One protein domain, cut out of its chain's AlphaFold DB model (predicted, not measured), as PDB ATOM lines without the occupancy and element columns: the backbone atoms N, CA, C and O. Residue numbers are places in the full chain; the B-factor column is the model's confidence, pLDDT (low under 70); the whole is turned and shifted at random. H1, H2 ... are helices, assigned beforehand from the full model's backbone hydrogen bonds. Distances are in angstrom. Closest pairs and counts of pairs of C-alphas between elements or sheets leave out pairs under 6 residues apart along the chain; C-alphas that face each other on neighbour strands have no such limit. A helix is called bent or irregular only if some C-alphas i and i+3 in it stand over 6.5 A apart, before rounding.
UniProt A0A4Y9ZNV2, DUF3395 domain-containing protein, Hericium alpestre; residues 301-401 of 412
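This is residues 301 to 401 of the 412 residues of the protein "DUF3395 domain-containing protein" of Hericium alpestre (UniProt A0A4Y9ZNV2). A long helix, H1, makes an open bow of two unequal arms, and the rest of the printed part runs in the hollow of that bow as loose loop with two short helices. H3 sits in the bend and packs on the shorter arm, H1b, while H2 lies toward the far end of the longer arm, H1a, without reaching it; a long loop, residues 341 to 377, leaves H1b, folds back on itself and returns along the inside of the bow. You have 101 residues with three named helices, H1, H2 and H3 in that order, and no named strand. The class is all helix, with 50 of the 101 residues in named elements, which is under half. The whole is loose, with a radius of gyration of the C-alphas of 16.8 A, and elongated, spanning 53 by 32 by 19 A.

Find C-alpha 301 at (52.583, -19.322, -24.298), where H1, residues 301 to 340, begins. By its hydrogen bonds it was assigned as one helix, but it is bent: C-alphas 326 and 329 are 6.7 A apart. Its arm H1a, residues 301 to 326, is 35.8 A long and has a kink of 46 degrees near residue 314. Its arm H1b, residues 329 to 340, is 16.3 A long and ends at C-alpha 340, (29.046, -32.303, 17.875). Further on you reach H2, residues 378 to 381, 5.5 A long, and then H3, residues 388 to 393, 8.7 A long, ending at C-alpha 393, (40.241, -23.955, 9.854).

Begin with the two arms: the lines of H1a and H1b stand at a steep tilt of 69 degrees, only just short of about perpendicular. H1a is close to H3 but not clearly touching it; their closest C-alphas, those of Val 324 and Pro 390, are 6.8 A apart. These two run the same way at a shallow tilt of 34 degrees, only just short of steep. H1b touches H3 with residues 330 to 335 alone, and the closest C-alphas, those of Ala 331 and Ala 393, are 4.3 A apart. Their lines are about perpendicular, at 79 degrees. H2 is apart from H1a, H1b and H3. Look also at residues 370 to 371, which pair antiparallel with residues 385 to 386, and at residues 395 to 396, which pair likewise with residues 399 to 400. In H1b and H3 every O i to N i+4 pair is within hydrogen-bond range, in H1a 21 of 22 are, and H2 is too short for such a pair.

The C-alphas farthest apart, those of Phe 301 and Gly 343, are 53.6 A apart. Residues 310 to 319, which belong to H1, stand free. The printed part has no cut. The link from H1 to H2 is long, with 37 residues, and that from H2 to H3 is short, with 6. The mean pLDDT of the printed part is 72.5, and you will find values under 70 at residues 341 to 363 and 373 to 383 of this predicted model.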
ATOM      1  N   PHE A 301      52.500 -20.311 -25.372       86.12
ATOM      2  CA  PHE A 301      52.583 -19.322 -24.298       86.12
ATOM      3  C   PHE A 301      52.017 -19.872 -22.988       86.12
ATOM      4  O   PHE A 301      52.704 -19.852 -21.974       86.12
ATOM      5  N   PHE A 302      50.819 -20.460 -23.007       83.88
ATOM      6  CA  PHE A 302      50.235 -21.082 -21.819       83.88
ATOM      7  C   PHE A 302      51.031 -22.296 -21.351       83.88
ATOM      8  O   PHE A 302      51.166 -22.501 -20.153       83.88
ATOM      9  N   ARG A 303      51.616 -23.088 -22.255       87.62
ATOM     10  CA  ARG A 303      52.535 -24.170 -21.869       87.62
ATOM     11  C   ARG A 303      53.807 -23.633 -21.216       87.62
ATOM     12  O   ARG A 303      54.264 -24.245 -20.259       87.62
ATOM     13  N   ALA A 304      54.371 -22.537 -21.718       88.00
ATOM     14  CA  ALA A 304      55.548 -21.899 -21.136       88.00
ATOM     15  C   ALA A 304      55.222 -21.312 -19.757       88.00
ATOM     16  O   ALA A 304      55.869 -21.683 -18.784       88.00
ATOM     17  N   ALA A 305      54.142 -20.536 -19.656       83.12
ATOM     18  CA  ALA A 305      53.649 -20.002 -18.391       83.12
ATOM     19  C   ALA A 305      53.331 -21.125 -17.396       83.12
ATOM     20  O   ALA A 305      53.692 -21.036 -16.233       83.12
ATOM     21  N   ARG A 306      52.715 -22.232 -17.835       81.44
ATOM     22  CA  ARG A 306      52.494 -23.405 -16.974       81.44
ATOM     23  C   ARG A 306      53.797 -24.016 -16.479       81.44
ATOM     24  O   ARG A 306      53.823 -24.451 -15.340       81.44
ATOM     25  N   ARG A 307      54.847 -24.095 -17.300       86.50
ATOM     26  CA  ARG A 307      56.148 -24.630 -16.860       86.50
ATOM     27  C   ARG A 307      56.762 -23.740 -15.788       86.50
ATOM     28  O   ARG A 307      57.102 -24.251 -14.732       86.50
ATOM     29  N   GLU A 308      56.780 -22.433 -16.025       85.38
ATOM     30  CA  GLU A 308      57.255 -21.434 -15.064       85.38
ATOM     31  C   GLU A 308      56.445 -21.489 -13.760       85.38
ATOM     32  O   GLU A 308      57.003 -21.649 -12.679       85.38
ATOM     33  N   PHE A 309      55.112 -21.516 -13.857       79.12
ATOM     34  CA  PHE A 309      54.242 -21.655 -12.691       79.12
ATOM     35  C   PHE A 309      54.389 -22.993 -11.977       79.12
ATOM     36  O   PHE A 309      54.197 -23.038 -10.769       79.12
ATOM     37  N   VAL A 310      54.658 -24.096 -12.677       81.31
ATOM     38  CA  VAL A 310      54.893 -25.394 -12.032       81.31
ATOM     39  C   VAL A 310      56.217 -25.359 -11.279       81.31
ATOM     40  O   VAL A 310      56.243 -25.806 -10.137       81.31
ATOM     41  N   GLU A 311      57.273 -24.796 -11.862       84.19
ATOM     42  CA  GLU A 311      58.574 -24.633 -11.205       84.19
ATOM     43  C   GLU A 311      58.446 -23.773  -9.940       84.19
ATOM     44  O   GLU A 311      58.795 -24.242  -8.854       84.19
ATOM     45  N   GLU A 312      57.816 -22.599 -10.029       80.56
ATOM     46  CA  GLU A 312      57.520 -21.760  -8.858       80.56
ATOM     47  C   GLU A 312      56.564 -22.443  -7.873       80.56
ATOM     48  O   GLU A 312      56.737 -22.363  -6.656       80.56
ATOM     49  N   ARG A 313      55.552 -23.170  -8.364       72.50
ATOM     50  CA  ARG A 313      54.657 -23.913  -7.477       72.50
ATOM     51  C   ARG A 313      55.366 -25.052  -6.788       72.50
ATOM     52  O   ARG A 313      54.901 -25.395  -5.722       72.50
ATOM     53  N   THR A 314      56.419 -25.676  -7.303       80.19
ATOM     54  CA  THR A 314      57.043 -26.779  -6.547       80.19
ATOM     55  C   THR A 314      57.624 -26.311  -5.214       80.19
ATOM     56  O   THR A 314      57.462 -27.015  -4.215       80.19
ATOM     57  N   SER A 315      58.212 -25.111  -5.158       80.50
ATOM     58  CA  SER A 315      58.693 -24.525  -3.902       80.50
ATOM     59  C   SER A 315      57.528 -24.072  -3.021       80.50
ATOM     60  O   SER A 315      57.424 -24.510  -1.876       80.50
ATOM     61  N   VAL A 316      56.586 -23.301  -3.573       78.31
ATOM     62  CA  VAL A 316      55.436 -22.782  -2.809       78.31
ATOM     63  C   VAL A 316      54.503 -23.903  -2.352       78.31
ATOM     64  O   VAL A 316      53.985 -23.877  -1.245       78.31
ATOM     65  N   ARG A 317      54.274 -24.922  -3.178       80.00
ATOM     66  CA  ARG A 317      53.430 -26.076  -2.849       80.00
ATOM     67  C   ARG A 317      54.000 -26.834  -1.670       80.00
ATOM     68  O   ARG A 317      53.212 -27.280  -0.852       80.00
ATOM     69  N   ARG A 318      55.324 -26.947  -1.551       83.44
ATOM     70  CA  ARG A 318      55.944 -27.555  -0.373       83.44
ATOM     71  C   ARG A 318      55.615 -26.753   0.890       83.44
ATOM     72  O   ARG A 318      55.143 -27.333   1.860       83.44
ATOM     73  N   GLU A 319      55.745 -25.428   0.842       84.88
ATOM     74  CA  GLU A 319      55.382 -24.538   1.960       84.88
ATOM     75  C   GLU A 319      53.878 -24.582   2.291       84.88
ATOM     76  O   GLU A 319      53.473 -24.580   3.458       84.88
ATOM     77  N   VAL A 320      53.026 -24.651   1.263       81.88
ATOM     78  CA  VAL A 320      51.570 -24.757   1.409       81.88
ATOM     79  C   VAL A 320      51.180 -26.123   1.959       81.88
ATOM     80  O   VAL A 320      50.329 -26.179   2.835       81.88
ATOM     81  N   GLU A 321      51.783 -27.218   1.500       86.00
ATOM     82  CA  GLU A 321      51.530 -28.564   2.022       86.00
ATOM     83  C   GLU A 321      51.964 -28.675   3.487       86.00
ATOM     84  O   GLU A 321      51.214 -29.224   4.295       86.00
ATOM     85  N   GLU A 322      53.101 -28.080   3.858       88.50
ATOM     86  CA  GLU A 322      53.543 -27.963   5.252       88.50
ATOM     87  C   GLU A 322      52.534 -27.149   6.085       88.50
ATOM     88  O   GLU A 322      52.088 -27.598   7.144       88.50
ATOM     89  N   SER A 323      52.071 -26.006   5.574       86.69
ATOM     90  CA  SER A 323      51.059 -25.170   6.241       86.69
ATOM     91  C   SER A 323      49.697 -25.866   6.358       86.69
ATOM     92  O   SER A 323      49.036 -25.799   7.396       86.69
ATOM     93  N   VAL A 324      49.263 -26.576   5.316       87.81
ATOM     94  CA  VAL A 324      48.019 -27.355   5.302       87.81
ATOM     95  C   VAL A 324      48.122 -28.527   6.270       87.81
ATOM     96  O   VAL A 324      47.147 -28.807   6.966       87.81
ATOM     97  N   ALA A 325      49.282 -29.183   6.373       89.19
ATOM     98  CA  ALA A 325      49.517 -30.230   7.362       89.19
ATOM     99  C   ALA A 325      49.375 -29.688   8.794       89.19
ATOM    100  O   ALA A 325      48.672 -30.307   9.593       89.19
ATOM    101  N   LEU A 326      49.930 -28.502   9.083       90.44
ATOM    102  CA  LEU A 326      49.756 -27.822  10.377       90.44
ATOM    103  C   LEU A 326      48.284 -27.473  10.664       90.44
ATOM    104  O   LEU A 326      47.810 -27.628  11.790       90.44
ATOM    105  N   LEU A 327      47.536 -27.024   9.652       90.19
ATOM    106  CA  LEU A 327      46.128 -26.643   9.806       90.19
ATOM    107  C   LEU A 327      45.166 -27.836   9.828       90.19
ATOM    108  O   LEU A 327      44.037 -27.694  10.304       90.19
ATOM    109  N   ARG A 328      45.579 -29.013   9.345       91.50
ATOM    110  CA  ARG A 328      44.712 -30.194   9.204       91.50
ATOM    111  C   ARG A 328      44.132 -30.650  10.534       91.50
ATOM    112  O   ARG A 328      42.951 -30.992  10.602       91.50
ATOM    113  N   ASP A 329      44.940 -30.636  11.586       89.62
ATOM    114  CA  ASP A 329      44.506 -31.058  12.916       89.62
ATOM    115  C   ASP A 329      43.526 -30.056  13.527       89.62
ATOM    116  O   ASP A 329      42.508 -30.448  14.102       89.62
ATOM    117  N   THR A 330      43.769 -28.760  13.328       88.56
ATOM    118  CA  THR A 330      42.864 -27.682  13.744       88.56
ATOM    119  C   THR A 330      41.537 -27.768  12.991       88.56
ATOM    120  O   THR A 330      40.475 -27.796  13.613       88.56
ATOM    121  N   ALA A 331      41.573 -27.930  11.665       87.00
ATOM    122  CA  ALA A 331      40.383 -28.106  10.835       87.00
ATOM    123  C   ALA A 331      39.583 -29.361  11.224       87.00
ATOM    124  O   ALA A 331      38.353 -29.311  11.289       87.00
ATOM    125  N   ARG A 332      40.253 -30.483  11.540       89.25
ATOM    126  CA  ARG A 332      39.596 -31.704  12.044       89.25
ATOM    127  C   ARG A 332      38.902 -31.462  13.380       89.25
ATOM    128  O   ARG A 332      37.746 -31.856  13.520       89.25
ATOM    129  N   LYS A 333      39.560 -30.779  14.324       87.31
ATOM    130  CA  LYS A 333      38.963 -30.410  15.618       87.31
ATOM    131  C   LYS A 333      37.750 -29.501  15.440       87.31
ATOM    132  O   LYS A 333      36.714 -29.775  16.036       87.31
ATOM    133  N   HIS A 334      37.832 -28.483  14.581       84.94
ATOM    134  CA  HIS A 334      36.687 -27.620  14.272       84.94
ATOM    135  C   HIS A 334      35.550 -28.394  13.606       84.94
ATOM    136  O   HIS A 334      34.402 -28.254  14.008       84.94
ATOM    137  N   THR A 335      35.860 -29.276  12.657       83.44
ATOM    138  CA  THR A 335      34.852 -30.121  12.000       83.44
ATOM    139  C   THR A 335      34.153 -31.039  13.003       83.44
ATOM    140  O   THR A 335      32.935 -31.163  12.971       83.44
ATOM    141  N   GLN A 336      34.898 -31.671  13.915       84.69
ATOM    142  CA  GLN A 336      34.324 -32.515  14.968       84.69
ATOM    143  C   GLN A 336      33.509 -31.696  15.978       84.69
ATOM    144  O   GLN A 336      32.426 -32.124  16.361       84.69
ATOM    145  N   ALA A 337      33.983 -30.511  16.367       83.50
ATOM    146  CA  ALA A 337      33.281 -29.625  17.293       83.50
ATOM    147  C   ALA A 337      31.975 -29.074  16.701       83.50
ATOM    148  O   ALA A 337      30.978 -28.981  17.409       83.50
ATOM    149  N   GLU A 338      31.959 -28.729  15.415       77.25
ATOM    150  CA  GLU A 338      30.749 -28.270  14.725       77.25
ATOM    151  C   GLU A 338      29.786 -29.432  14.437       77.25
ATOM    152  O   GLU A 338      28.580 -29.261  14.596       77.25
ATOM    153  N   LYS A 339      30.295 -30.640  14.138       77.25
ATOM    154  CA  LYS A 339      29.470 -31.862  14.076       77.25
ATOM    155  C   LYS A 339      28.850 -32.217  15.426       77.25
ATOM    156  O   LYS A 339      27.712 -32.644  15.461       77.25
ATOM    157  N   ALA A 340      29.563 -32.020  16.535       76.25
ATOM    158  CA  ALA A 340      29.046 -32.303  17.875       76.25
ATOM    159  C   ALA A 340      27.996 -31.278  18.353       76.25
ATOM    160  O   ALA A 340      27.201 -31.582  19.238       76.25
ATOM    161  N   LYS A 341      27.958 -30.072  17.769       68.31
ATOM    162  CA  LYS A 341      26.955 -29.023  18.047       68.31
ATOM    163  C   LYS A 341      25.650 -29.223  17.262       68.31
ATOM    164  O   LYS A 341      24.960 -28.253  16.945       68.31
ATOM    165  N   GLU A 342      25.299 -30.472  16.970       56.28
ATOM    166  CA  GLU A 342      24.163 -30.938  16.157       56.28
ATOM    167  C   GLU A 342      22.765 -30.642  16.753       56.28
ATOM    168  O   GLU A 342      21.815 -31.400  16.584       56.28
ATOM    169  N   GLY A 343      22.597 -29.523  17.461       47.66
ATOM    170  CA  GLY A 343      21.335 -29.159  18.088       47.66
ATOM    171  C   GLY A 343      21.204 -27.676  18.420       47.66
ATOM    172  O   GLY A 343      21.221 -27.332  19.597       47.66
ATOM    173  N   LYS A 344      21.045 -26.804  17.408       42.34
ATOM    174  CA  LYS A 344      20.069 -25.676  17.359       42.34
ATOM    175  C   LYS A 344      20.406 -24.614  16.293       42.34
ATOM    176  O   LYS A 344      21.525 -24.135  16.211       42.34
ATOM    177  N   LEU A 345      19.358 -24.277  15.530       42.06
ATOM    178  CA  LEU A 345      19.112 -23.217  14.531       42.06
ATOM    179  C   LEU A 345      20.194 -22.156  14.205       42.06
ATOM    180  O   LEU A 345      20.590 -21.379  15.070       42.06
ATOM    181  N   GLY A 346      20.441 -21.971  12.897       38.47
ATOM    182  CA  GLY A 346      20.869 -20.696  12.292       38.47
ATOM    183  C   GLY A 346      21.405 -20.823  10.853       38.47
ATOM    184  O   GLY A 346      22.508 -21.314  10.662       38.47
ATOM    185  N   PHE A 347      20.644 -20.370   9.845       36.25
ATOM    186  CA  PHE A 347      21.001 -20.377   8.411       36.25
ATOM    187  C   PHE A 347      21.695 -19.073   7.976       36.25
ATOM    188  O   PHE A 347      21.127 -18.007   8.200       36.25
ATOM    189  N   ILE A 348      22.819 -19.145   7.242       39.81
ATOM    190  CA  ILE A 348      23.251 -18.091   6.295       39.81
ATOM    191  C   ILE A 348      23.858 -18.753   5.048       39.81
ATOM    192  O   ILE A 348      24.833 -19.494   5.137       39.81
ATOM    193  N   ALA A 349      23.266 -18.472   3.886       35.06
ATOM    194  CA  ALA A 349      23.704 -18.947   2.579       35.06
ATOM    195  C   ALA A 349      24.678 -17.948   1.932       35.06
ATOM    196  O   ALA A 349      24.360 -16.769   1.789       35.06
ATOM    197  N   ILE A 350      25.842 -18.432   1.496       41.72
ATOM    198  CA  ILE A 350      26.701 -17.769   0.508       41.72
ATOM    199  C   ILE A 350      26.878 -18.766  -0.638       41.72
ATOM    200  O   ILE A 350      27.069 -19.955  -0.390       41.72
ATOM    201  N   HIS A 351      26.757 -18.276  -1.873       35.09
ATOM    202  CA  HIS A 351      26.732 -19.025  -3.132       35.09
ATOM    203  C   HIS A 351      28.069 -19.749  -3.406       35.09
ATOM    204  O   HIS A 351      28.873 -19.353  -4.241       35.09
ATOM    205  N   VAL A 352      28.314 -20.827  -2.674       47.03
ATOM    206  CA  VAL A 352      29.191 -21.936  -3.054       47.03
ATOM    207  C   VAL A 352      28.244 -23.031  -3.548       47.03
ATOM    208  O   VAL A 352      27.145 -23.160  -3.011       47.03
ATOM    209  N   SER A 353      28.596 -23.772  -4.599       42.34
ATOM    210  CA  SER A 353      27.757 -24.847  -5.154       42.34
ATOM    211  C   SER A 353      27.583 -25.984  -4.136       42.34
ATOM    212  O   SER A 353      28.265 -27.003  -4.189       42.34
ATOM    213  N   ILE A 354      26.677 -25.803  -3.180       44.53
ATOM    214  CA  ILE A 354      26.365 -26.764  -2.128       44.53
ATOM    215  C   ILE A 354      25.158 -27.565  -2.617       44.53
ATOM    216  O   ILE A 354      24.056 -27.030  -2.740       44.53
ATOM    217  N   ARG A 355      25.349 -28.857  -2.912       38.03
ATOM    218  CA  ARG A 355      24.218 -29.778  -3.097       38.03
ATOM    219  C   ARG A 355      23.416 -29.822  -1.788       38.03
ATOM    220  O   ARG A 355      24.008 -30.143  -0.756       38.03
ATOM    221  N   PRO A 356      22.102 -29.542  -1.796       37.19
ATOM    222  CA  PRO A 356      21.290 -29.658  -0.597       37.19
ATOM    223  C   PRO A 356      21.129 -31.141  -0.254       37.19
ATOM    224  O   PRO A 356      20.416 -31.880  -0.930       37.19
ATOM    225  N   VAL A 357      21.815 -31.588   0.794       43.03
ATOM    226  CA  VAL A 357      21.477 -32.841   1.469       43.03
ATOM    227  C   VAL A 357      20.361 -32.502   2.446       43.03
ATOM    228  O   VAL A 357      20.538 -31.668   3.331       43.03
ATOM    229  N   THR A 358      19.193 -33.109   2.254       43.72
ATOM    230  CA  THR A 358      18.023 -32.982   3.128       43.72
ATOM    231  C   THR A 358      18.354 -33.501   4.526       43.72
ATOM    232  O   THR A 358      18.240 -34.689   4.810       43.72
ATOM    233  N   GLY A 359      18.805 -32.593   5.382       46.31
ATOM    234  CA  GLY A 359      19.065 -32.789   6.801       46.31
ATOM    235  C   GLY A 359      19.243 -31.417   7.443       46.31
ATOM    236  O   GLY A 359      19.882 -30.533   6.877       46.31
ATOM    237  N   THR A 360      18.608 -31.184   8.584       48.44
ATOM    238  CA  THR A 360      18.728 -29.950   9.370       48.44
ATOM    239  C   THR A 360      20.092 -29.905  10.063       48.44
ATOM    240  O   THR A 360      20.226 -30.373  11.188       48.44
ATOM    241  N   TRP A 361      21.106 -29.357   9.388       48.62
ATOM    242  CA  TRP A 361      22.467 -29.189   9.920       48.62
ATOM    243  C   TRP A 361      22.646 -27.796  10.552       48.62
ATOM    244  O   TRP A 361      22.306 -26.789   9.933       48.62
ATOM    245  N   THR A 362      23.185 -27.722  11.776       59.84
ATOM    246  CA  THR A 362      23.432 -26.460  12.522       59.84
ATOM    247  C   THR A 362      24.911 -26.055  12.594       59.84
ATOM    248  O   THR A 362      25.244 -24.985  13.106       59.84
ATOM    249  N   GLY A 363      25.805 -26.884  12.053       62.97
ATOM    250  CA  GLY A 363      27.233 -26.597  11.909       62.97
ATOM    251  C   GLY A 363      27.594 -26.234  10.468       62.97
ATOM    252  O   GLY A 363      27.107 -26.857   9.524       62.97
ATOM    253  N   LEU A 364      28.472 -25.242  10.291       75.81
ATOM    254  CA  LEU A 364      29.037 -24.907   8.982       75.81
ATOM    255  C   LEU A 364      30.217 -25.843   8.689       75.81
ATOM    256  O   LEU A 364      31.277 -25.736   9.310       75.81
ATOM    257  N   VAL A 365      30.038 -26.750   7.731       78.81
ATOM    258  CA  VAL A 365      31.113 -27.604   7.214       78.81
ATOM    259  C   VAL A 365      31.298 -27.304   5.736       78.81
ATOM    260  O   VAL A 365      30.377 -27.451   4.934       78.81
ATOM    261  N   ILE A 366      32.501 -26.869   5.383       81.38
ATOM    262  CA  ILE A 366      32.900 -26.606   4.009       81.38
ATOM    263  C   ILE A 366      33.275 -27.951   3.392       81.38
ATOM    264  O   ILE A 366      34.250 -28.584   3.791       81.38
ATOM    265  N   MET A 367      32.452 -28.403   2.450       80.31
ATOM    266  CA  MET A 367      32.647 -29.678   1.757       80.31
ATOM    267  C   MET A 367      33.701 -29.567   0.657       80.31
ATOM    268  O   MET A 367      34.520 -30.464   0.496       80.31
ATOM    269  N   GLU A 368      33.663 -28.463  -0.086       80.62
ATOM    270  CA  GLU A 368      34.555 -28.194  -1.203       80.62
ATOM    271  C   GLU A 368      34.661 -26.680  -1.384       80.62
ATOM    272  O   GLU A 368      33.656 -25.962  -1.367       80.62
ATOM    273  N   ALA A 369      35.883 -26.186  -1.528       81.44
ATOM    274  CA  ALA A 369      36.153 -24.804  -1.860       81.44
ATOM    275  C   ALA A 369      37.390 -24.726  -2.745       81.44
ATOM    276  O   ALA A 369      38.477 -25.141  -2.357       81.44
ATOM    277  N   THR A 370      37.226 -24.141  -3.923       80.81
ATOM    278  CA  THR A 370      38.301 -23.950  -4.895       80.81
ATOM    279  C   THR A 370      38.485 -22.468  -5.184       80.81
ATOM    280  O   THR A 370      37.513 -21.754  -5.428       80.81
ATOM    281  N   TYR A 371      39.728 -22.002  -5.191       78.56
ATOM    282  CA  TYR A 371      40.098 -20.643  -5.566       78.56
ATOM    283  C   TYR A 371      40.793 -20.649  -6.927       78.56
ATOM    284  O   TYR A 371      41.796 -21.335  -7.115       78.56
ATOM    285  N   GLY A 372      40.278 -19.883  -7.883       71.56
ATOM    286  CA  GLY A 372      40.873 -19.774  -9.209       71.56
ATOM    287  C   GLY A 372      40.067 -18.877 -10.149       71.56
ATOM    288  O   GLY A 372      38.955 -18.464  -9.809       71.56
ATOM    289  N   PRO A 373      40.624 -18.550 -11.326       65.81
ATOM    290  CA  PRO A 373      39.924 -17.774 -12.342       65.81
ATOM    291  C   PRO A 373      38.682 -18.534 -12.834       65.81
ATOM    292  O   PRO A 373      38.780 -19.662 -13.303       65.81
ATOM    293  N   MET A 374      37.511 -17.896 -12.759       56.38
ATOM    294  CA  MET A 374      36.212 -18.454 -13.184       56.38
ATOM    295  C   MET A 374      36.019 -18.467 -14.711       56.38
ATOM    296  O   MET A 374      34.913 -18.695 -15.199       56.38
ATOM    297  N   ALA A 375      37.072 -18.180 -15.478       59.88
ATOM    298  CA  ALA A 375      36.983 -18.087 -16.925       59.88
ATOM    299  C   ALA A 375      36.532 -19.435 -17.528       59.88
ATOM    300  O   ALA A 375      36.985 -20.490 -17.081       59.88
ATOM    301  N   PRO A 376      35.677 -19.422 -18.566       56.94
ATOM    302  CA  PRO A 376      35.124 -20.633 -19.177       56.94
ATOM    303  C   PRO A 376      36.161 -21.483 -19.928       56.94
ATOM    304  O   PRO A 376      35.808 -22.531 -20.470       56.94
ATOM    305  N   ASP A 377      37.425 -21.060 -19.972       63.03
ATOM    306  CA  ASP A 377      38.480 -21.783 -20.664       63.03
ATOM    307  C   ASP A 377      38.809 -23.085 -19.902       63.03
ATOM    308  O   ASP A 377      39.220 -23.032 -18.736       63.03
ATOM    309  N   PRO A 378      38.665 -24.273 -20.521       66.12
ATOM    310  CA  PRO A 378      38.990 -25.547 -19.873       66.12
ATOM    311  C   PRO A 378      40.455 -25.600 -19.417       66.12
ATOM    312  O   PRO A 378      40.781 -26.264 -18.441       66.12
ATOM    313  N   GLU A 379      41.315 -24.836 -20.083       61.44
ATOM    314  CA  GLU A 379      42.739 -24.688 -19.803       61.44
ATOM    315  C   GLU A 379      43.075 -23.930 -18.509       61.44
ATOM    316  O   GLU A 379      44.199 -24.045 -18.013       61.44
ATOM    317  N   LEU A 380      42.126 -23.160 -17.970       63.47
ATOM    318  CA  LEU A 380      42.262 -22.418 -16.714       63.47
ATOM    319  C   LEU A 380      41.748 -23.211 -15.501       63.47
ATOM    320  O   LEU A 380      42.056 -22.846 -14.366       63.47
ATOM    321  N   ARG A 381      41.034 -24.326 -15.721       66.50
ATOM    322  CA  ARG A 381      40.518 -25.193 -14.643       66.50
ATOM    323  C   ARG A 381      41.632 -25.849 -13.835       66.50
ATOM    324  O   ARG A 381      41.529 -25.925 -12.616       66.50
ATOM    325  N   ASP A 382      42.732 -26.214 -14.486       65.19
ATOM    326  CA  ASP A 382      43.905 -26.797 -13.819       65.19
ATOM    327  C   ASP A 382      44.644 -25.790 -12.919       65.19
ATOM    328  O   ASP A 382      45.515 -26.167 -12.132       65.19
ATOM    329  N   LEU A 383      44.304 -24.497 -13.007       65.62
ATOM    330  CA  LEU A 383      44.855 -23.456 -12.141       65.62
ATOM    331  C   LEU A 383      44.092 -23.311 -10.814       65.62
ATOM    332  O   LEU A 383      44.564 -22.590  -9.927       65.62
ATOM    333  N   MET A 384      42.946 -23.987 -10.662       74.31
ATOM    334  CA  MET A 384      42.152 -23.962  -9.434       74.31
ATOM    335  C   MET A 384      42.921 -24.590  -8.266       74.31
ATOM    336  O   MET A 384      43.543 -25.643  -8.385       74.31
ATOM    337  N   VAL A 385      42.894 -23.916  -7.120       79.19
ATOM    338  CA  VAL A 385      43.535 -24.347  -5.875       79.19
ATOM    339  C   VAL A 385      42.460 -24.783  -4.899       79.19
ATOM    340  O   VAL A 385      41.569 -23.996  -4.590       79.19
ATOM    341  N   ASP A 386      42.556 -26.006  -4.384       81.75
ATOM    342  CA  ASP A 386      41.705 -26.445  -3.278       81.75
ATOM    343  C   ASP A 386      42.082 -25.683  -1.998       81.75
ATOM    344  O   ASP A 386      43.200 -25.770  -1.488       81.75
ATOM    345  N   VAL A 387      41.132 -24.900  -1.499       86.94
ATOM    346  CA  VAL A 387      41.237 -24.075  -0.291       86.94
ATOM    347  C   VAL A 387      40.282 -24.555   0.807       86.94
ATOM    348  O   VAL A 387      40.059 -23.843   1.789       86.94
ATOM    349  N   THR A 388      39.753 -25.777   0.695       87.00
ATOM    350  CA  THR A 388      38.796 -26.361   1.649       87.00
ATOM    351  C   THR A 388      39.360 -26.424   3.068       87.00
ATOM    352  O   THR A 388      38.719 -25.963   4.009       87.00
ATOM    353  N   ILE A 389      40.580 -26.947   3.244       89.12
ATOM    354  CA  ILE A 389      41.185 -27.128   4.577       89.12
ATOM    355  C   ILE A 389      41.502 -25.781   5.254       89.12
ATOM    356  O   ILE A 389      41.084 -25.601   6.402       89.12
ATOM    357  N   PRO A 390      42.178 -24.816   4.593       88.25
ATOM    358  CA  PRO A 390      42.409 -23.496   5.176       88.25
ATOM    359  C   PRO A 390      41.116 -22.765   5.545       88.25
ATOM    360  O   PRO A 390      41.030 -22.190   6.627       88.25
ATOM    361  N   LEU A 391      40.090 -22.817   4.688       87.44
ATOM    362  CA  LEU A 391      38.809 -22.177   4.987       87.44
ATOM    363  C   LEU A 391      38.079 -22.871   6.139       87.44
ATOM    364  O   LEU A 391      37.529 -22.186   6.997       87.44
ATOM    365  N   GLN A 392      38.118 -24.204   6.212       88.31
ATOM    366  CA  GLN A 392      37.514 -24.948   7.318       88.31
ATOM    367  C   GLN A 392      38.198 -24.631   8.658       88.31
ATOM    368  O   GLN A 392      37.529 -24.583   9.688       88.31
ATOM    369  N   ALA A 393      39.510 -24.376   8.659       86.75
ATOM    370  CA  ALA A 393      40.241 -23.955   9.854       86.75
ATOM    371  C   ALA A 393      39.832 -22.554  10.355       86.75
ATOM    372  O   ALA A 393      39.997 -22.261  11.537       86.75
ATOM    373  N   LEU A 394      39.277 -21.704   9.483       86.25
ATOM    374  CA  LEU A 394      38.770 -20.368   9.825       86.25
ATOM    375  C   LEU A 394      37.307 -20.373  10.305       86.25
ATOM    376  O   LEU A 394      36.761 -19.314  10.633       86.25
ATOM    377  N   VAL A 395      36.650 -21.536  10.339       86.62
ATOM    378  CA  VAL A 395      35.279 -21.659  10.840       86.62
ATOM    379  C   VAL A 395      35.288 -21.692  12.364       86.62
ATOM    380  O   VAL A 395      35.871 -22.574  12.994       86.62
ATOM    381  N   HIS A 396      34.571 -20.753  12.972       83.94
ATOM    382  CA  HIS A 396      34.428 -20.668  14.416       83.94
ATOM    383  C   HIS A 396      32.983 -20.314  14.787       83.94
ATOM    384  O   HIS A 396      32.459 -19.296  14.341       83.94
ATOM    385  N   LYS A 397      32.338 -21.142  15.626       83.56
ATOM    386  CA  LYS A 397      30.934 -20.966  16.064       83.56
ATOM    387  C   LYS A 397      29.962 -20.828  14.877       83.56
ATOM    388  O   LYS A 397      29.222 -19.850  14.796       83.56
ATOM    389  N   SER A 398      30.001 -21.783  13.949       79.44
ATOM    390  CA  SER A 398      29.181 -21.790  12.724       79.44
ATOM    391  C   SER A 398      29.342 -20.560  11.809       79.44
ATOM    392  O   SER A 398      28.494 -20.323  10.952       79.44
ATOM    393  N   GLN A 399      30.412 -19.770  11.958       78.25
ATOM    394  CA  GLN A 399      30.689 -18.603  11.116       78.25
ATOM    395  C   GLN A 399      32.100 -18.676  10.531       78.25
ATOM    396  O   GLN A 399      33.052 -19.044  11.218       78.25
ATOM    397  N   LEU A 400      32.238 -18.313   9.255       81.56
ATOM    398  CA  LEU A 400      33.533 -18.197   8.590       81.56
ATOM    399  C   LEU A 400      34.158 -16.840   8.930       81.56
ATOM    400  O   LEU A 400      33.657 -15.794   8.502       81.56
ATOM    401  N   TYR A 401      35.256 -16.847   9.683       81.56
ATOM    402  CA  TYR A 401      35.961 -15.620  10.034       81.56
ATOM    403  C   TYR A 401      37.041 -15.300   8.997       81.56
ATOM    404  O   TYR A 401      38.075 -15.955   8.928       81.56
TER     405      TYR A 401